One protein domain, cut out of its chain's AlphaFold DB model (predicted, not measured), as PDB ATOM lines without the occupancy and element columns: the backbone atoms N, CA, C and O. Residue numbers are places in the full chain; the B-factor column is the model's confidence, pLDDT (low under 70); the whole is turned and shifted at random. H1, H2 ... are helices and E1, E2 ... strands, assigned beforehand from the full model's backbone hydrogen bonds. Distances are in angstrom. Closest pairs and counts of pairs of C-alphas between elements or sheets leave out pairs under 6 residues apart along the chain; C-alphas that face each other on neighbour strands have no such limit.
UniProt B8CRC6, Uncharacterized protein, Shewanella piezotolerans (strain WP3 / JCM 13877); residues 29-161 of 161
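What this domain is: This is residues 29 to 161 of the 161 residues of an uncharacterized protein of Shewanella piezotolerans (strain WP3 / JCM 13877) (UniProt B8CRC6). A strongly twisted sheet of five strands is sandwiched between one helix, H1, across one face and a helical hairpin, H3 and H4, over the other. The long H4 makes most of the length: it runs well past the sheet, and residues 156 to 161 stick out at its end. The printed part has 133 residues, with H1, E1 to E5, H2, H3 and H4 in that order; the sheet's order is E1, E2, E3, E4, E5, antiparallel throughout, and the class is mixed, helices and strands. It is compact, with a radius of gyration of the C-alphas of 15.6 A, and elongated, spanning 52 by 31 by 29 A.

How they stand to each other: E1, residues 49 to 54, E2, 58 to 63, E3, 66 to 72, E4, 77 to 82, and E5, 88 to 91, form a meander, each strand the antiparallel neighbour of the one before, and each such pair is a hairpin. E1 and E5 are edge strands. Within hydrogen-bond range are N 50 and O 62 of E1 and E2, 2.9 A, N 59 and O 70 of E2 and E3, 2.8 A, N 69 and O 80 of E3 and E4, 2.9 A, and N 79 and O 91 of E4 and E5, 2.8 A. The sheet has helices on both faces, three layers: H3, residues 107 to 120, and H4, residues 130 to 159, on one face, and H1, residues 33 to 43, on the other. H1 has a height over the sheet of 8.6 A; its closest C-alpha to E3 is that of Ala 36, 7.0 A from that of Ile 70. H3 runs across the strands, at 74 degrees to E2 on the local plane; its height is 9.8 A, and the C-alphas of Phe 71 and Leu 114 are the closest of E3 and H3, 6.1 A apart. H4 runs slantwise to the strands, at 43 degrees to E3 on the local plane and a height of 7.9 A; the C-alphas of Ile 82 and Gln 132 are the closest of E4 and H4, 6.6 A apart. H3 and H4 form a helical hairpin: they touch at a shallow tilt of 21 degrees, opposite ways, with the C-alphas of Arg 108 and Ala 144 closest, 4.6 A apart. H2, residues 102 to 105, is not on the sheet; it is close to but not clearly touching H4, the C-alphas of Phe 102 and Glu 151 being closest at 7.0 A. In H1, H3 and H4 every O i to N i+4 pair is within hydrogen-bond range; H2 is too short for one.

Where its parts are: H1 begins at C-alpha 33 (-12.596, -29.622, -24.246) and is 15.5 A long. E1 to E5 measure 13.4, 15.4, 19.9, 17.2 and 9.8 A, H2 5.6 A and H3 20.0 A. H4 is 43.8 A long and ends at C-alpha 159 (-53.572, -28.514, -8.488).

The domain as a whole: The C-alphas of Lys 126 and Ala 161, the two farthest apart, are 53.8 A apart. The printed part has no cut and no long link. The mean pLDDT of the printed part is 80.1; residue 75, residues 93 to 105 and residues 157 to 161 are under 70.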
ATOM      1  N   VAL A  29     -25.769 -34.378 -27.200       78.06
ATOM      2  CA  VAL A  29     -24.961 -33.637 -26.236       78.06
ATOM      3  C   VAL A  29     -23.556 -34.236 -26.187       78.06
ATOM      4  O   VAL A  29     -23.362 -35.458 -26.105       78.06
ATOM      5  N   LEU A  30     -22.570 -33.348 -26.289       82.62
ATOM      6  CA  LEU A  30     -21.150 -33.652 -26.221       82.62
ATOM      7  C   LEU A  30     -20.441 -32.472 -25.561       82.62
ATOM      8  O   LEU A  30     -20.525 -31.348 -26.061       82.62
ATOM      9  N   LEU A  31     -19.697 -32.750 -24.493       84.12
ATOM     10  CA  LEU A  31     -18.818 -31.768 -23.875       84.12
ATOM     11  C   LEU A  31     -17.454 -31.818 -24.574       84.12
ATOM     12  O   LEU A  31     -16.660 -32.751 -24.405       84.12
ATOM     13  N   ASN A  32     -17.188 -30.826 -25.428       81.31
ATOM     14  CA  ASN A  32     -15.856 -30.655 -26.001       81.31
ATOM     15  C   ASN A  32     -14.920 -29.975 -24.978       81.31
ATOM     16  O   ASN A  32     -15.369 -29.376 -24.003       81.31
ATOM     17  N   LYS A  33     -13.607 -30.118 -25.188       78.44
ATOM     18  CA  LYS A  33     -12.596 -29.622 -24.246       78.44
ATOM     19  C   LYS A  33     -12.608 -28.091 -24.169       78.44
ATOM     20  O   LYS A  33     -12.609 -27.551 -23.074       78.44
ATOM     21  N   ASP A  34     -12.693 -27.418 -25.312       81.00
ATOM     22  CA  ASP A  34     -12.625 -25.954 -25.397       81.00
ATOM     23  C   ASP A  34     -13.793 -25.278 -24.656       81.00
ATOM     24  O   ASP A  34     -13.604 -24.294 -23.950       81.00
ATOM     25  N   HIS A  35     -15.005 -25.831 -24.754       81.31
ATOM     26  CA  HIS A  35     -16.178 -25.360 -24.012       81.31
ATOM     27  C   HIS A  35     -16.037 -25.609 -22.514       81.31
ATOM     28  O   HIS A  35     -16.403 -24.750 -21.715       81.31
ATOM     29  N   ALA A  36     -15.498 -26.767 -22.132       82.38
ATOM     30  CA  ALA A  36     -15.243 -27.082 -20.737       82.38
ATOM     31  C   ALA A  36     -14.219 -26.105 -20.130       82.38
ATOM     32  O   ALA A  36     -14.456 -25.552 -19.061       82.38
ATOM     33  N   GLU A  37     -13.129 -25.815 -20.845       80.69
ATOM     34  CA  GLU A  37     -12.111 -24.840 -20.436       80.69
ATOM     35  C   GLU A  37     -12.655 -23.408 -20.374       80.69
ATOM     36  O   GLU A  37     -12.351 -22.681 -19.430       80.69
ATOM     37  N   LEU A  38     -13.491 -22.998 -21.336       82.81
ATOM     38  CA  LEU A  38     -14.164 -21.695 -21.305       82.81
ATOM     39  C   LEU A  38     -15.062 -21.552 -20.072       82.81
ATOM     40  O   LEU A  38     -14.983 -20.536 -19.384       82.81
ATOM     41  N   TYR A  39     -15.871 -22.571 -19.773       80.50
ATOM     42  CA  TYR A  39     -16.719 -22.592 -18.581       80.50
ATOM     43  C   TYR A  39     -15.882 -22.537 -17.295       80.50
ATOM     44  O   TYR A  39     -16.180 -21.761 -16.390       80.50
ATOM     45  N   LEU A  40     -14.770 -23.276 -17.228       78.81
ATOM     46  CA  LEU A  40     -13.883 -23.210 -16.065       78.81
ATOM     47  C   LEU A  40     -13.185 -21.883 -15.892       78.81
ATOM     48  O   LEU A  40     -13.072 -21.431 -14.763       78.81
ATOM     49  N   ASN A  41     -12.750 -21.236 -16.966       82.00
ATOM     50  CA  ASN A  41     -12.133 -19.921 -16.853       82.00
ATOM     51  C   ASN A  41     -13.099 -18.867 -16.291       82.00
ATOM     52  O   ASN A  41     -12.640 -17.877 -15.724       82.00
ATOM     53  N   GLN A  42     -14.415 -19.069 -16.420       80.44
ATOM     54  CA  GLN A  42     -15.422 -18.196 -15.810       80.44
ATOM     55  C   GLN A  42     -15.550 -18.434 -14.302       80.44
ATOM     56  O   GLN A  42     -15.693 -17.476 -13.544       80.44
ATOM     57  N   ILE A  43     -15.483 -19.693 -13.870       77.81
ATOM     58  CA  ILE A  43     -15.657 -20.079 -12.463       77.81
ATOM     59  C   ILE A  43     -14.356 -19.921 -11.661       77.81
ATOM     60  O   ILE A  43     -14.348 -19.385 -10.553       77.81
ATOM     61  N   TYR A  44     -13.249 -20.379 -12.237       80.75
ATOM     62  CA  TYR A  44     -11.915 -20.426 -11.648       80.75
ATOM     63  C   TYR A  44     -10.919 -19.676 -12.548       80.75
ATOM     64  O   TYR A  44     -10.090 -20.292 -13.228       80.75
ATOM     65  N   PRO A  45     -10.976 -18.332 -12.586       80.62
ATOM     66  CA  PRO A  45     -10.119 -17.549 -13.464       80.62
ATOM     67  C   PRO A  45      -8.637 -17.767 -13.132       80.62
ATOM     68  O   PRO A  45      -8.216 -17.631 -11.983       80.62
ATOM     69  N   ASN A  46      -7.834 -18.039 -14.164       82.75
ATOM     70  CA  ASN A  46      -6.385 -18.286 -14.084       82.75
ATOM     71  C   ASN A  46      -5.974 -19.553 -13.315       82.75
ATOM     72  O   ASN A  46      -4.813 -19.669 -12.915       82.75
ATOM     73  N   ALA A  47      -6.888 -20.494 -13.087       82.50
ATOM     74  CA  ALA A  47      -6.529 -21.734 -12.421       82.50
ATOM     75  C   ALA A  47      -5.693 -22.653 -13.323       82.50
ATOM     76  O   ALA A  47      -5.855 -22.684 -14.544       82.50
ATOM     77  N   ASN A  48      -4.794 -23.423 -12.711       85.06
ATOM     78  CA  ASN A  48      -4.044 -24.442 -13.432       85.06
ATOM     79  C   ASN A  48      -4.904 -25.703 -13.555       85.06
ATOM     80  O   ASN A  48      -5.198 -26.347 -12.547       85.06
ATOM     81  N   ILE A  49      -5.303 -26.026 -14.786       84.56
ATOM     82  CA  ILE A  49      -6.223 -27.120 -15.086       84.56
ATOM     83  C   ILE A  49      -5.444 -28.267 -15.728       84.56
ATOM     84  O   ILE A  49      -4.843 -28.112 -16.793       84.56
ATOM     85  N   SER A  50      -5.504 -29.446 -15.115       85.50
ATOM     86  CA  SER A  50      -4.976 -30.679 -15.704       85.50
ATOM     87  C   SER A  50      -6.090 -31.702 -15.883       85.50
ATOM     88  O   SER A  50      -6.766 -32.080 -14.932       85.50
ATOM     89  N   THR A  51      -6.320 -32.133 -17.124       84.00
ATOM     90  CA  THR A  51      -7.346 -33.139 -17.428       84.00
ATOM     91  C   THR A  51      -6.988 -34.488 -16.815       84.00
ATOM     92  O   THR A  51      -5.889 -34.990 -17.039       84.00
ATOM     93  N   ILE A  52      -7.960 -35.097 -16.139       81.81
ATOM     94  CA  ILE A  52      -7.889 -36.467 -15.625       81.81
ATOM     95  C   ILE A  52      -8.534 -37.419 -16.638       81.81
ATOM     96  O   ILE A  52      -7.878 -38.313 -17.169       81.81
ATOM     97  N   THR A  53      -9.811 -37.186 -16.953       82.62
ATOM     98  CA  THR A  53     -10.611 -38.071 -17.810       82.62
ATOM     99  C   THR A  53     -11.560 -37.268 -18.682       82.62
ATOM    100  O   THR A  53     -12.008 -36.179 -18.321       82.62
ATOM    101  N   LYS A  54     -11.927 -37.837 -19.830       82.69
ATOM    102  CA  LYS A  54     -12.971 -37.298 -20.695       82.69
ATOM    103  C   LYS A  54     -13.989 -38.379 -21.038       82.69
ATOM    104  O   LYS A  54     -13.642 -39.386 -21.653       82.69
ATOM    105  N   GLY A  55     -15.235 -38.129 -20.661       83.75
ATOM    106  CA  GLY A  55     -16.398 -38.876 -21.105       83.75
ATOM    107  C   GLY A  55     -17.071 -38.165 -22.271       83.75
ATOM    108  O   GLY A  55     -16.533 -37.233 -22.874       83.75
ATOM    109  N   ARG A  56     -18.276 -38.616 -22.606       84.69
ATOM    110  CA  ARG A  56     -19.057 -38.003 -23.677       84.69
ATOM    111  C   ARG A  56     -19.636 -36.660 -23.228       84.69
ATOM    112  O   ARG A  56     -19.497 -35.658 -23.924       84.69
ATOM    113  N   MET A  57     -20.294 -36.654 -22.074       88.62
ATOM    114  CA  MET A  57     -20.980 -35.474 -21.538       88.62
ATOM    115  C   MET A  57     -20.257 -34.881 -20.330       88.62
ATOM    116  O   MET A  57     -20.674 -33.851 -19.813       88.62
ATOM    117  N   ILE A  58     -19.172 -35.521 -19.895       90.38
ATOM    118  CA  ILE A  58     -18.442 -35.192 -18.679       90.38
ATOM    119  C   ILE A  58     -16.950 -35.002 -18.956       90.38
ATOM    120  O   ILE A  58     -16.358 -35.674 -19.808       90.38
ATOM    121  N   TRP A  59     -16.332 -34.103 -18.208       90.06
ATOM    122  CA  TRP A  59     -14.898 -33.879 -18.209       90.06
ATOM    123  C   TRP A  59     -14.402 -33.704 -16.780       90.06
ATOM    124  O   TRP A  59     -14.937 -32.890 -16.031       90.06
ATOM    125  N   GLU A  60     -13.391 -34.480 -16.407       90.00
ATOM    126  CA  GLU A  60     -12.770 -34.431 -15.088       90.00
ATOM    127  C   GLU A  60     -11.395 -33.789 -15.177       90.00
ATOM    128  O   GLU A  60     -10.602 -34.089 -16.080       90.00
ATOM    129  N   ALA A  61     -11.094 -32.940 -14.207       89.50
ATOM    130  CA  ALA A  61      -9.837 -32.231 -14.119       89.50
ATOM    131  C   ALA A  61      -9.394 -32.057 -12.664       89.50
ATOM    132  O   ALA A  61     -10.198 -32.137 -11.738       89.50
ATOM    133  N   LEU A  62      -8.105 -31.785 -12.479       89.94
ATOM    134  CA  LEU A  62      -7.607 -31.125 -11.283       89.94
ATOM    135  C   LEU A  62      -7.468 -29.635 -11.551       89.94
ATOM    136  O   LEU A  62      -6.865 -29.248 -12.555       89.94
ATOM    137  N   VAL A  63      -7.969 -28.826 -10.627       86.62
ATOM    138  CA  VAL A  63      -7.887 -27.367 -10.651       86.62
ATOM    139  C   VAL A  63      -7.178 -26.927  -9.383       86.62
ATOM    140  O   VAL A  63      -7.730 -27.054  -8.301       86.62
ATOM    141  N   ASN A  64      -5.939 -26.443  -9.498       86.50
ATOM    142  CA  ASN A  64      -5.117 -26.092  -8.326       86.50
ATOM    143  C   ASN A  64      -5.051 -27.219  -7.267       86.50
ATOM    144  O   ASN A  64      -5.134 -26.951  -6.075       86.50
ATOM    145  N   GLU A  65      -4.909 -28.471  -7.719       84.50
ATOM    146  CA  GLU A  65      -4.926 -29.699  -6.894       84.50
ATOM    147  C   GLU A  65      -6.301 -30.124  -6.351       84.50
ATOM    148  O   GLU A  65      -6.413 -31.211  -5.794       84.50
ATOM    149  N   GLU A  66      -7.360 -29.349  -6.577       89.38
ATOM    150  CA  GLU A  66      -8.729 -29.736  -6.231       89.38
ATOM    151  C   GLU A  66      -9.336 -30.611  -7.325       89.38
ATOM    152  O   GLU A  66      -9.133 -30.376  -8.520       89.38
ATOM    153  N   TYR A  67     -10.109 -31.618  -6.926       91.12
ATOM    154  CA  TYR A  67     -10.839 -32.448  -7.874       91.12
ATOM    155  C   TYR A  67     -12.028 -31.675  -8.435       91.12
ATOM    156  O   TYR A  67     -12.767 -31.030  -7.694       91.12
ATOM    157  N   LEU A  68     -12.253 -31.801  -9.738       91.56
ATOM    158  CA  LEU A  68     -13.349 -31.154 -10.431       91.56
ATOM    159  C   LEU A  68     -13.934 -32.082 -11.500       91.56
ATOM    160  O   LEU A  68     -13.203 -32.677 -12.291       91.56
ATOM    161  N   ALA A  69     -15.261 -32.126 -11.589       91.44
ATOM    162  CA  ALA A  69     -15.969 -32.712 -12.720       91.44
ATOM    163  C   ALA A  69     -16.992 -31.729 -13.290       91.44
ATOM    164  O   ALA A  69     -17.801 -31.172 -12.552       91.44
ATOM    165  N   ILE A  70     -16.977 -31.546 -14.609       90.50
ATOM    166  CA  ILE A  70     -17.942 -30.729 -15.349       90.50
ATOM    167  C   ILE A  70     -18.793 -31.643 -16.198       90.50
ATOM    168  O   ILE A  70     -18.271 -32.510 -16.892       90.50
ATOM    169  N   PHE A  71     -20.088 -31.391 -16.204       90.50
ATOM    170  CA  PHE A  71     -21.052 -32.095 -17.016       90.50
ATOM    171  C   PHE A  71     -21.903 -31.123 -17.816       90.50
ATOM    172  O   PHE A  71     -22.273 -30.051 -17.338       90.50
ATOM    173  N   GLN A  72     -22.224 -31.526 -19.038       86.19
ATOM    174  CA  GLN A  72     -23.141 -30.821 -19.912       86.19
ATOM    175  C   GLN A  72     -24.369 -31.694 -20.158       86.19
ATOM    176  O   GLN A  72     -24.247 -32.801 -20.682       86.19
ATOM    177  N   SER A  73     -25.547 -31.171 -19.828       79.31
ATOM    178  CA  SER A  73     -26.829 -31.740 -20.234       79.31
ATOM    179  C   SER A  73     -27.328 -31.090 -21.529       79.31
ATOM    180  O   SER A  73     -26.672 -30.232 -22.128       79.31
ATOM    181  N   CYS A  74     -28.513 -31.501 -21.984       72.75
ATOM    182  CA  CYS A  74     -29.199 -30.824 -23.081       72.75
ATOM    183  C   CYS A  74     -29.710 -29.436 -22.695       72.75
ATOM    184  O   CYS A  74     -30.116 -28.700 -23.570       72.75
ATOM    185  N   THR A  75     -29.707 -29.051 -21.424       67.19
ATOM    186  CA  THR A  75     -30.228 -27.750 -20.998       67.19
ATOM    187  C   THR A  75     -29.149 -26.919 -20.320       67.19
ATOM    188  O   THR A  75     -29.047 -25.734 -20.607       67.19
ATOM    189  N   ALA A  76     -28.283 -27.524 -19.510       73.50
ATOM    190  CA  ALA A  76     -27.379 -26.821 -18.610       73.50
ATOM    191  C   ALA A  76     -25.935 -27.326 -18.687       73.50
ATOM    192  O   ALA A  76     -25.649 -28.418 -19.181       73.50
ATOM    193  N   MET A  77     -25.034 -26.554 -18.084       79.88
ATOM    194  CA  MET A  77     -23.745 -27.049 -17.609       79.88
ATOM    195  C   MET A  77     -23.729 -27.034 -16.083       79.88
ATOM    196  O   MET A  77     -24.308 -26.150 -15.459       79.88
ATOM    197  N   MET A  78     -23.072 -28.022 -15.489       83.62
ATOM    198  CA  MET A  78     -22.878 -28.139 -14.046       83.62
ATOM    199  C   MET A  78     -21.432 -28.521 -13.776       83.62
ATOM    200  O   MET A  78     -20.843 -29.288 -14.534       83.62
ATOM    201  N   ALA A  79     -20.872 -28.033 -12.679       87.75
ATOM    202  CA  ALA A  79     -19.590 -28.482 -12.170       87.75
ATOM    203  C   ALA A  79     -19.707 -28.880 -10.701       87.75
ATOM    204  O   ALA A  79     -20.478 -28.304  -9.940       87.75
ATOM    205  N   ILE A  80     -18.941 -29.882 -10.301       90.38
ATOM    206  CA  ILE A  80     -18.769 -30.272  -8.908       90.38
ATOM    207  C   ILE A  80     -17.281 -30.252  -8.597       90.38
ATOM    208  O   ILE A  80     -16.501 -30.894  -9.300       90.38
ATOM    209  N   SER A  81     -16.892 -29.497  -7.573       90.81
ATOM    210  CA  SER A  81     -15.522 -29.455  -7.074       90.81
ATOM    211  C   SER A  81     -15.443 -30.039  -5.671       90.81
ATOM    212  O   SER A  81     -16.392 -29.950  -4.886       90.81
ATOM    213  N   ILE A  82     -14.320 -30.680  -5.371       89.69
ATOM    214  CA  ILE A  82     -14.010 -31.234  -4.058       89.69
ATOM    215  C   ILE A  82     -12.603 -30.786  -3.699       89.69
ATOM    216  O   ILE A  82     -11.639 -31.157  -4.375       89.69
ATOM    217  N   ASP A  83     -12.504 -29.984  -2.644       86.88
ATOM    218  CA  ASP A  83     -11.222 -29.491  -2.164       86.88
ATOM    219  C   ASP A  83     -10.463 -30.556  -1.354       86.88
ATOM    220  O   ASP A  83     -10.972 -31.631  -1.017       86.88
ATOM    221  N   ASN A  84      -9.223 -30.234  -0.995       80.38
ATOM    222  CA  ASN A  84      -8.355 -31.120  -0.220       80.38
ATOM    223  C   ASN A  84      -8.845 -31.379   1.218       80.38
ATOM    224  O   ASN A  84      -8.337 -32.284   1.880       80.38
ATOM    225  N   SER A  85      -9.812 -30.603   1.718       82.69
ATOM    226  CA  SER A  85     -10.463 -30.831   3.014       82.69
ATOM    227  C   SER A  85     -11.679 -31.761   2.917       82.69
ATOM    228  O   SER A  85     -12.253 -32.129   3.942       82.69
ATOM    229  N   GLY A  86     -12.061 -32.161   1.699       77.50
ATOM    230  CA  GLY A  86     -13.272 -32.929   1.424       77.50
ATOM    231  C   GLY A  86     -14.532 -32.066   1.354       77.50
ATOM    232  O   GLY A  86     -15.635 -32.611   1.293       77.50
ATOM    233  N   SER A  87     -14.392 -30.737   1.358       84.06
ATOM    234  CA  SER A  87     -15.510 -29.827   1.137       84.06
ATOM    235  C   SER A  87     -15.962 -29.937  -0.311       84.06
ATOM    236  O   SER A  87     -15.146 -29.890  -1.231       84.06
ATOM    237  N   ILE A  88     -17.269 -30.088  -0.514       84.38
ATOM    238  CA  ILE A  88     -17.859 -30.272  -1.837       84.38
ATOM    239  C   ILE A  88     -18.618 -29.008  -2.219       84.38
ATOM    240  O   ILE A  88     -19.501 -28.561  -1.482       84.38
ATOM    241  N   LYS A  89     -18.321 -28.464  -3.397       84.81
ATOM    242  CA  LYS A  89     -19.039 -27.333  -3.981       84.81
ATOM    243  C   LYS A  89     -19.707 -27.774  -5.275       84.81
ATOM    244  O   LYS A  89     -19.062 -28.304  -6.173       84.81
ATOM    245  N   LEU A  90     -21.014 -27.554  -5.362       82.56
ATOM    246  CA  LEU A  90     -21.765 -27.716  -6.599       82.56
ATOM    247  C   LEU A  90     -21.942 -26.336  -7.232       82.56
ATOM    248  O   LEU A  90     -22.504 -25.432  -6.616       82.56
ATOM    249  N   GLU A  91     -21.461 -26.193  -8.456       79.19
ATOM    250  CA  GLU A  91     -21.501 -24.968  -9.237       79.19
ATOM    251  C   GLU A  91     -22.431 -25.147 -10.431       79.19
ATOM    252  O   GLU A  91     -22.229 -26.006 -11.293       79.19
ATOM    253  N   TYR A  92     -23.462 -24.320 -10.484       72.12
ATOM    254  CA  TYR A  92     -24.389 -24.251 -11.599       72.12
ATOM    255  C   TYR A  92     -24.715 -22.780 -11.873       72.12
ATOM    256  O   TYR A  92     -24.588 -21.946 -10.970       72.12
ATOM    257  N   PRO A  93     -25.124 -22.434 -13.100       56.75
ATOM    258  CA  PRO A  93     -25.570 -21.089 -13.425       56.75
ATOM    259  C   PRO A  93     -26.740 -20.734 -12.503       56.75
ATOM    260  O   PRO A  93     -27.769 -21.400 -12.515       56.75
ATOM    261  N   THR A  94     -26.590 -19.708 -11.674       49.97
ATOM    262  CA  THR A  94     -27.552 -19.352 -10.615       49.97
ATOM    263  C   THR A  94     -28.946 -18.998 -11.150       49.97
ATOM    264  O   THR A  94     -29.917 -19.004 -10.400       49.97
ATOM    265  N   GLU A  95     -29.049 -18.722 -12.450       51.59
ATOM    266  CA  GLU A  95     -30.287 -18.415 -13.175       51.59
ATOM    267  C   GLU A  95     -31.024 -19.671 -13.674       51.59
ATOM    268  O   GLU A  95     -32.137 -19.568 -14.170       51.59
ATOM    269  N   PHE A  96     -30.428 -20.862 -13.547       48.75
ATOM    270  CA  PHE A  96     -30.932 -22.072 -14.200       48.75
ATOM    271  C   PHE A  96     -32.114 -22.729 -13.481       48.75
ATOM    272  O   PHE A  96     -32.901 -23.429 -14.108       48.75
ATOM    273  N   TRP A  97     -32.247 -22.525 -12.169       58.66
ATOM    274  CA  TRP A  97     -33.320 -23.115 -11.361       58.66
ATOM    275  C   TRP A  97     -33.971 -22.054 -10.487       58.66
ATOM    276  O   TRP A  97     -33.940 -22.115  -9.254       58.66
ATOM    277  N   THR A  98     -34.571 -21.056 -11.130       55.50
ATOM    278  CA  THR A  98     -35.597 -20.282 -10.436       55.50
ATOM    279  C   THR A  98     -36.771 -21.215 -10.113       55.50
ATOM    280  O   THR A  98     -36.978 -22.231 -10.782       55.50
ATOM    281  N   VAL A  99     -37.532 -20.911  -9.059       52.81
ATOM    282  CA  VAL A  99     -38.693 -21.724  -8.638       52.81
ATOM    283  C   VAL A  99     -39.699 -21.908  -9.787       52.81
ATOM    284  O   VAL A  99     -40.382 -22.931  -9.852       52.81
ATOM    285  N   ASP A 100     -39.736 -20.961 -10.723       53.38
ATOM    286  CA  ASP A 100     -40.647 -20.961 -11.863       53.38
ATOM    287  C   ASP A 100     -40.185 -21.891 -13.007       53.38
ATOM    288  O   ASP A 100     -41.022 -22.383 -13.763       53.38
ATOM    289  N   ASP A 101     -38.893 -22.239 -13.081       53.44
ATOM    290  CA  ASP A 101     -38.305 -22.981 -14.210       53.44
ATOM    291  C   ASP A 101     -37.983 -24.463 -13.906       53.44
ATOM    292  O   ASP A 101     -37.476 -25.199 -14.763       53.44
ATOM    293  N   PHE A 102     -38.315 -24.952 -12.702       57.41
ATOM    294  CA  PHE A 102     -38.071 -26.345 -12.281       57.41
ATOM    295  C   PHE A 102     -38.703 -27.379 -13.229       57.41
ATOM    296  O   PHE A 102     -38.100 -28.415 -13.517       57.41
ATOM    297  N   GLY A 103     -39.893 -27.081 -13.761       56.03
ATOM    298  CA  GLY A 103     -40.600 -27.962 -14.693       56.03
ATOM    299  C   GLY A 103     -39.966 -28.051 -16.087       56.03
ATOM    300  O   GLY A 103     -40.147 -29.059 -16.765       56.03
ATOM    301  N   ILE A 104     -39.214 -27.029 -16.509       58.19
ATOM    302  CA  ILE A 104     -38.623 -26.940 -17.856       58.19
ATOM    303  C   ILE A 104     -37.222 -27.560 -17.875       58.19
ATOM    304  O   ILE A 104     -36.839 -28.212 -18.847       58.19
ATOM    305  N   HIS A 105     -36.452 -27.387 -16.800       61.31
ATOM    306  CA  HIS A 105     -35.043 -27.784 -16.772       61.31
ATOM    307  C   HIS A 105     -34.774 -29.183 -16.202       61.31
ATOM    308  O   HIS A 105     -33.649 -29.670 -16.328       61.31
ATOM    309  N   CYS A 106     -35.783 -29.841 -15.616       71.56
ATOM    310  CA  CYS A 106     -35.710 -31.201 -15.058       71.56
ATOM    311  C   CYS A 106     -34.437 -31.452 -14.209       71.56
ATOM    312  O   CYS A 106     -33.636 -32.340 -14.538       71.56
ATOM    313  N   PRO A 107     -34.222 -30.683 -13.123       77.25
ATOM    314  CA  PRO A 107     -33.004 -30.740 -12.308       77.25
ATOM    315  C   PRO A 107     -32.698 -32.147 -11.790       77.25
ATOM    316  O   PRO A 107     -31.551 -32.593 -11.846       77.25
ATOM    317  N   ARG A 108     -33.725 -32.897 -11.368       83.62
ATOM    318  CA  ARG A 108     -33.581 -34.289 -10.926       83.62
ATOM    319  C   ARG A 108     -32.900 -35.177 -11.973       83.62
ATOM    320  O   ARG A 108     -32.016 -35.970 -11.630       83.62
ATOM    321  N   SER A 109     -33.314 -35.061 -13.234       82.75
ATOM    322  CA  SER A 109     -32.730 -35.823 -14.342       82.75
ATOM    323  C   SER A 109     -31.283 -35.403 -14.568       82.75
ATOM    324  O   SER A 109     -30.410 -36.260 -14.626       82.75
ATOM    325  N   CYS A 110     -31.001 -34.095 -14.554       82.44
ATOM    326  CA  CYS A 110     -29.639 -33.580 -14.700       82.44
ATOM    327  C   CYS A 110     -28.682 -34.143 -13.633       82.44
ATOM    328  O   CYS A 110     -27.588 -34.601 -13.968       82.44
ATOM    329  N   PHE A 111     -29.085 -34.162 -12.357       86.75
ATOM    330  CA  PHE A 111     -28.273 -34.755 -11.286       86.75
ATOM    331  C   PHE A 111     -28.064 -36.257 -11.465       86.75
ATOM    332  O   PHE A 111     -26.965 -36.771 -11.245       86.75
ATOM    333  N   SER A 112     -29.117 -36.961 -11.880       89.19
ATOM    334  CA  SER A 112     -29.073 -38.404 -12.120       89.19
ATOM    335  C   SER A 112     -28.143 -38.761 -13.284       89.19
ATOM    336  O   SER A 112     -27.402 -39.746 -13.195       89.19
ATOM    337  N   ASP A 113     -28.137 -37.949 -14.339       88.56
ATOM    338  CA  ASP A 113     -27.294 -38.133 -15.518       88.56
ATOM    339  C   ASP A 113     -25.824 -37.864 -15.195       88.56
ATOM    340  O   ASP A 113     -24.978 -38.717 -15.464       88.56
ATOM    341  N   LEU A 114     -25.513 -36.750 -14.519       89.88
ATOM    342  CA  LEU A 114     -24.146 -36.461 -14.076       89.88
ATOM    343  C   LEU A 114     -23.609 -37.569 -13.156       89.88
ATOM    344  O   LEU A 114     -22.481 -38.032 -13.327       89.88
ATOM    345  N   ARG A 115     -24.432 -38.053 -12.215       91.25
ATOM    346  CA  ARG A 115     -24.070 -39.188 -11.351       91.25
ATOM    347  C   ARG A 115     -23.761 -40.439 -12.176       91.25
ATOM    348  O   ARG A 115     -22.798 -41.143 -11.884       91.25
ATOM    349  N   SER A 116     -24.571 -40.729 -13.191       89.88
ATOM    350  CA  SER A 116     -24.386 -41.901 -14.053       89.88
ATOM    351  C   SER A 116     -23.116 -41.796 -14.897       89.88
ATOM    352  O   SER A 116     -22.374 -42.771 -14.998       89.88
ATOM    353  N   GLU A 117     -22.814 -40.618 -15.443       90.31
ATOM    354  CA  GLU A 117     -21.567 -40.369 -16.173       90.31
ATOM    355  C   GLU A 117     -20.339 -40.572 -15.271       90.31
ATOM    356  O   GLU A 117     -19.421 -41.290 -15.664       90.31
ATOM    357  N   LEU A 118     -20.348 -40.046 -14.038       89.19
ATOM    358  CA  LEU A 118     -19.273 -40.278 -13.057       89.19
ATOM    359  C   LEU A 118     -19.079 -41.766 -12.739       89.19
ATOM    360  O   LEU A 118     -17.948 -42.229 -12.595       89.19
ATOM    361  N   TYR A 119     -20.167 -42.537 -12.653       87.06
ATOM    362  CA  TYR A 119     -20.083 -43.983 -12.453       87.06
ATOM    363  C   TYR A 119     -19.492 -44.730 -13.647       87.06
ATOM    364  O   TYR A 119     -18.768 -45.705 -13.440       87.06
ATOM    365  N   ASN A 120     -19.789 -44.290 -14.867       85.81
ATOM    366  CA  ASN A 120     -19.472 -45.029 -16.088       85.81
ATOM    367  C   ASN A 120     -18.115 -44.668 -16.702       85.81
ATOM    368  O   ASN A 120     -17.618 -45.407 -17.551       85.81
ATOM    369  N   ILE A 121     -17.513 -43.547 -16.303       79.81
ATOM    370  CA  ILE A 121     -16.310 -43.025 -16.956       79.81
ATOM    371  C   ILE A 121     -15.041 -43.854 -16.679       79.81
ATOM    372  O   ILE A 121     -14.060 -43.720 -17.412       79.81
ATOM    373  N   MET A 122     -15.020 -44.726 -15.655       72.06
ATOM    374  CA  MET A 122     -13.809 -45.479 -15.293       72.06
ATOM    375  C   MET A 122     -14.045 -46.782 -14.515       72.06
ATOM    376  O   MET A 122     -15.046 -46.972 -13.828       72.06
ATOM    377  N   ASP A 123     -13.036 -47.657 -14.557       76.81
ATOM    378  CA  ASP A 123     -12.866 -48.780 -13.633       76.81
ATOM    379  C   ASP A 123     -12.516 -48.274 -12.217       76.81
ATOM    380  O   ASP A 123     -11.365 -47.959 -11.906       76.81
ATOM    381  N   TRP A 124     -13.526 -48.240 -11.343       76.56
ATOM    382  CA  TRP A 124     -13.442 -47.788  -9.949       76.56
ATOM    383  C   TRP A 124     -12.393 -48.511  -9.099       76.56
ATOM    384  O   TRP A 124     -12.043 -48.016  -8.030       76.56
ATOM    385  N   SER A 125     -11.922 -49.689  -9.515       76.88
ATOM    386  CA  SER A 125     -10.918 -50.451  -8.762       76.88
ATOM    387  C   SER A 125      -9.495 -49.903  -8.909       76.88
ATOM    388  O   SER A 125      -8.620 -50.267  -8.126       76.88
ATOM    389  N   LYS A 126      -9.255 -49.034  -9.900       78.25
ATOM    390  CA  LYS A 126      -7.928 -48.489 -10.248       78.25
ATOM    391  C   LYS A 126      -7.876 -46.965 -10.224       78.25
ATOM    392  O   LYS A 126      -6.875 -46.381 -10.629       78.25
ATOM    393  N   ASP A 127      -8.958 -46.336  -9.796       78.94
ATOM    394  CA  ASP A 127      -9.120 -44.896  -9.841       78.94
ATOM    395  C   ASP A 127      -8.447 -44.211  -8.635       78.94
ATOM    396  O   ASP A 127      -8.860 -44.459  -7.501       78.94
ATOM    397  N   PRO A 128      -7.446 -43.334  -8.840       82.88
ATOM    398  CA  PRO A 128      -6.842 -42.571  -7.750       82.88
ATOM    399  C   PRO A 128      -7.787 -41.520  -7.138       82.88
ATOM    400  O   PRO A 128      -7.514 -41.063  -6.032       82.88
ATOM    401  N   TYR A 129      -8.894 -41.166  -7.804       86.50
ATOM    402  CA  TYR A 129      -9.894 -40.192  -7.334       86.50
ATOM    403  C   TYR A 129     -11.195 -40.849  -6.854       86.50
ATOM    404  O   TYR A 129     -12.258 -40.222  -6.810       86.50
ATOM    405  N   GLN A 130     -11.120 -42.130  -6.482       87.31
ATOM    406  CA  GLN A 130     -12.285 -42.938  -6.130       87.31
ATOM    407  C   GLN A 130     -13.123 -42.307  -5.011       87.31
ATOM    408  O   GLN A 130     -14.353 -42.351  -5.047       87.31
ATOM    409  N   GLU A 131     -12.470 -41.741  -3.996       89.00
ATOM    410  CA  GLU A 131     -13.144 -41.127  -2.854       89.00
ATOM    411  C   GLU A 131     -13.881 -39.849  -3.266       89.00
ATOM    412  O   GLU A 131     -15.067 -39.700  -2.973       89.00
ATOM    413  N   GLN A 132     -13.226 -38.982  -4.038       90.00
ATOM    414  CA  GLN A 132     -13.822 -37.763  -4.579       90.00
ATOM    415  C   GLN A 132     -15.036 -38.099  -5.449       90.00
ATOM    416  O   GLN A 132     -16.106 -37.518  -5.268       90.00
ATOM    417  N   ARG A 133     -14.946 -39.115  -6.313       88.00
ATOM    418  CA  ARG A 133     -16.103 -39.567  -7.096       88.00
ATOM    419  C   ARG A 133     -17.238 -40.106  -6.231       88.00
ATOM    420  O   ARG A 133     -18.395 -39.790  -6.496       88.00
ATOM    421  N   ARG A 134     -16.952 -40.893  -5.184       89.19
ATOM    422  CA  ARG A 134     -17.993 -41.372  -4.247       89.19
ATOM    423  C   ARG A 134     -18.690 -40.211  -3.551       89.19
ATOM    424  O   ARG A 134     -19.917 -40.219  -3.441       89.19
ATOM    425  N   ASN A 135     -17.922 -39.220  -3.116       90.19
ATOM    426  CA  ASN A 135     -18.426 -38.025  -2.452       90.19
ATOM    427  C   ASN A 135     -19.303 -37.206  -3.410       90.19
ATOM    428  O   ASN A 135     -20.438 -36.871  -3.067       90.19
ATOM    429  N   ALA A 136     -18.843 -36.999  -4.648       89.94
ATOM    430  CA  ALA A 136     -19.615 -36.351  -5.703       89.94
ATOM    431  C   ALA A 136     -20.934 -37.087  -5.989       89.94
ATOM    432  O   ALA A 136     -22.005 -36.485  -5.949       89.94
ATOM    433  N   CYS A 137     -20.885 -38.406  -6.202       90.69
ATOM    434  CA  CYS A 137     -22.075 -39.222  -6.447       90.69
ATOM    435  C   CYS A 137     -23.069 -39.196  -5.277       90.69
ATOM    436  O   CYS A 137     -24.281 -39.193  -5.506       90.69
ATOM    437  N   SER A 138     -22.574 -39.161  -4.037       90.06
ATOM    438  CA  SER A 138     -23.415 -39.077  -2.838       90.06
ATOM    439  C   SER A 138     -24.139 -37.733  -2.765       90.06
ATOM    440  O   SER A 138     -25.354 -37.707  -2.569       90.06
ATOM    441  N   LEU A 139     -23.426 -36.626  -3.010       88.12
ATOM    442  CA  LEU A 139     -24.022 -35.289  -3.042       88.12
ATOM    443  C   LEU A 139     -25.072 -35.160  -4.154       88.12
ATOM    444  O   LEU A 139     -26.157 -34.631  -3.926       88.12
ATOM    445  N   LEU A 140     -24.775 -35.672  -5.350       89.88
ATOM    446  CA  LEU A 140     -25.706 -35.648  -6.482       89.88
ATOM    447  C   LEU A 140     -26.969 -36.468  -6.210       89.88
ATOM    448  O   LEU A 140     -28.050 -36.082  -6.640       89.88
ATOM    449  N   SER A 141     -26.851 -37.580  -5.477       89.50
ATOM    450  CA  SER A 141     -28.021 -38.347  -5.045       89.50
ATOM    451  C   SER A 141     -28.906 -37.535  -4.105       89.50
ATOM    452  O   SER A 141     -30.116 -37.510  -4.296       89.50
ATOM    453  N   TRP A 142     -28.307 -36.845  -3.131       88.44
ATOM    454  CA  TRP A 142     -29.051 -35.991  -2.207       88.44
ATOM    455  C   TRP A 142     -29.765 -34.847  -2.942       88.44
ATOM    456  O   TRP A 142     -30.957 -34.637  -2.746       88.44
ATOM    457  N   TRP A 143     -29.081 -34.166  -3.867       85.31
ATOM    458  CA  TRP A 143     -29.697 -33.108  -4.674       85.31
ATOM    459  C   TRP A 143     -30.807 -33.612  -5.604       85.31
ATOM    460  O   TRP A 143     -31.783 -32.897  -5.826       85.31
ATOM    461  N   ALA A 144     -30.695 -34.835  -6.132       84.94
ATOM    462  CA  ALA A 144     -31.768 -35.449  -6.909       84.94
ATOM    463  C   ALA A 144     -33.026 -35.691  -6.057       84.94
ATOM    464  O   ALA A 144     -34.140 -35.487  -6.547       84.94
ATOM    465  N   ASP A 145     -32.855 -36.080  -4.792       85.50
ATOM    466  CA  ASP A 145     -33.962 -36.254  -3.848       85.50
ATOM    467  C   ASP A 145     -34.584 -34.901  -3.457       85.50
ATOM    468  O   ASP A 145     -35.807 -34.757  -3.472       85.50
ATOM    469  N   GLU A 146     -33.768 -33.876  -3.198       84.44
ATOM    470  CA  GLU A 146     -34.246 -32.510  -2.933       84.44
ATOM    471  C   GLU A 146     -35.024 -31.925  -4.117       84.44
ATOM    472  O   GLU A 146     -36.088 -31.326  -3.939       84.44
ATOM    473  N   ALA A 147     -34.525 -32.121  -5.342       82.12
ATOM    474  CA  ALA A 147     -35.220 -31.704  -6.552       82.12
ATOM    475  C   ALA A 147     -36.583 -32.400  -6.677       82.12
ATOM    476  O   ALA A 147     -37.585 -31.739  -6.937       82.12
ATOM    477  N   PHE A 148     -36.641 -33.706  -6.402       83.69
ATOM    478  CA  PHE A 148     -37.893 -34.463  -6.414       83.69
ATOM    479  C   PHE A 148     -38.918 -33.937  -5.399       83.69
ATOM    480  O   PHE A 148     -40.104 -33.828  -5.719       83.69
ATOM    481  N   ILE A 149     -38.482 -33.597  -4.182       83.56
ATOM    482  CA  ILE A 149     -39.366 -33.039  -3.149       83.56
ATOM    483  C   ILE A 149     -39.965 -31.712  -3.628       83.56
ATOM    484  O   ILE A 149     -41.184 -31.538  -3.569       83.56
ATOM    485  N   ARG A 150     -39.138 -30.811  -4.173       80.69
ATOM    486  CA  ARG A 150     -39.580 -29.503  -4.688       80.69
ATOM    487  C   ARG A 150     -40.545 -29.633  -5.867       80.69
ATOM    488  O   ARG A 150     -41.579 -28.968  -5.885       80.69
ATOM    489  N   GLU A 151     -40.256 -30.531  -6.809       78.12
ATOM    490  CA  GLU A 151     -41.151 -30.857  -7.929       78.12
ATOM    491  C   GLU A 151     -42.529 -31.325  -7.419       78.12
ATOM    492  O   GLU A 151     -43.576 -30.875  -7.894       78.12
ATOM    493  N   ALA A 152     -42.552 -32.189  -6.398       81.19
ATOM    494  CA  ALA A 152     -43.790 -32.683  -5.799       81.19
ATOM    495  C   ALA A 152     -44.573 -31.594  -5.042       81.19
ATOM    496  O   ALA A 152     -45.808 -31.616  -5.031       81.19
ATOM    497  N   GLU A 153     -43.891 -30.646  -4.399       81.31
ATOM    498  CA  GLU A 153     -44.519 -29.493  -3.742       81.31
ATOM    499  C   GLU A 153     -45.180 -28.550  -4.754       81.31
ATOM    500  O   GLU A 153     -46.322 -28.130  -4.551       81.31
ATOM    501  N   GLN A 154     -44.525 -28.285  -5.886       73.75
ATOM    502  CA  GLN A 154     -45.056 -27.419  -6.942       73.75
ATOM    503  C   GLN A 154     -46.304 -28.011  -7.621       73.75
ATOM    504  O   GLN A 154     -47.279 -27.296  -7.880       73.75
ATOM    505  N   LEU A 155     -46.326 -29.327  -7.853       74.38
ATOM    506  CA  LEU A 155     -47.502 -30.023  -8.392       74.38
ATOM    507  C   LEU A 155     -48.717 -29.924  -7.459       74.38
ATOM    508  O   LEU A 155     -49.851 -29.795  -7.915       74.38
ATOM    509  N   LYS A 156     -48.502 -29.930  -6.138       76.50
ATOM    510  CA  LYS A 156     -49.594 -29.732  -5.173       76.50
ATOM    511  C   LYS A 156     -50.166 -28.319  -5.243       76.50
ATOM    512  O   LYS A 156     -51.379 -28.163  -5.153       76.50
ATOM    513  N   LEU A 157     -49.312 -27.306  -5.400       66.31
ATOM    514  CA  LEU A 157     -49.730 -25.902  -5.477       66.31
ATOM    515  C   LEU A 157     -50.521 -25.606  -6.754       66.31
ATOM    516  O   LEU A 157     -51.539 -24.926  -6.699       66.31
ATOM    517  N   THR A 158     -50.089 -26.155  -7.889       62.41
ATOM    518  CA  THR A 158     -50.765 -25.968  -9.183       62.41
ATOM    519  C   THR A 158     -52.120 -26.670  -9.257       62.41
ATOM    520  O   THR A 158     -53.017 -26.177  -9.926       62.41
ATOM    521  N   HIS A 159     -52.299 -27.787  -8.548       59.91
ATOM    522  CA  HIS A 159     -53.572 -28.514  -8.488       59.91
ATOM    523  C   HIS A 159     -54.548 -27.981  -7.420       59.91
ATOM    524  O   HIS A 159     -55.698 -28.417  -7.375       59.91
ATOM    525  N   ALA A 160     -54.093 -27.093  -6.532       56.03
ATOM    526  CA  ALA A 160     -54.911 -26.471  -5.488       56.03
ATOM    527  C   ALA A 160     -55.436 -25.070  -5.866       56.03
ATOM    528  O   ALA A 160     -56.234 -24.511  -5.110       56.03
ATOM    529  N   ALA A 161     -54.977 -24.518  -6.994       52.03
ATOM    530  CA  ALA A 161     -55.393 -23.237  -7.572       52.03
ATOM    531  C   ALA A 161     -56.447 -23.438  -8.672       52.03
ATOM    532  O   ALA A 161     -57.323 -22.553  -8.798       52.03
TER     533      ALA A 161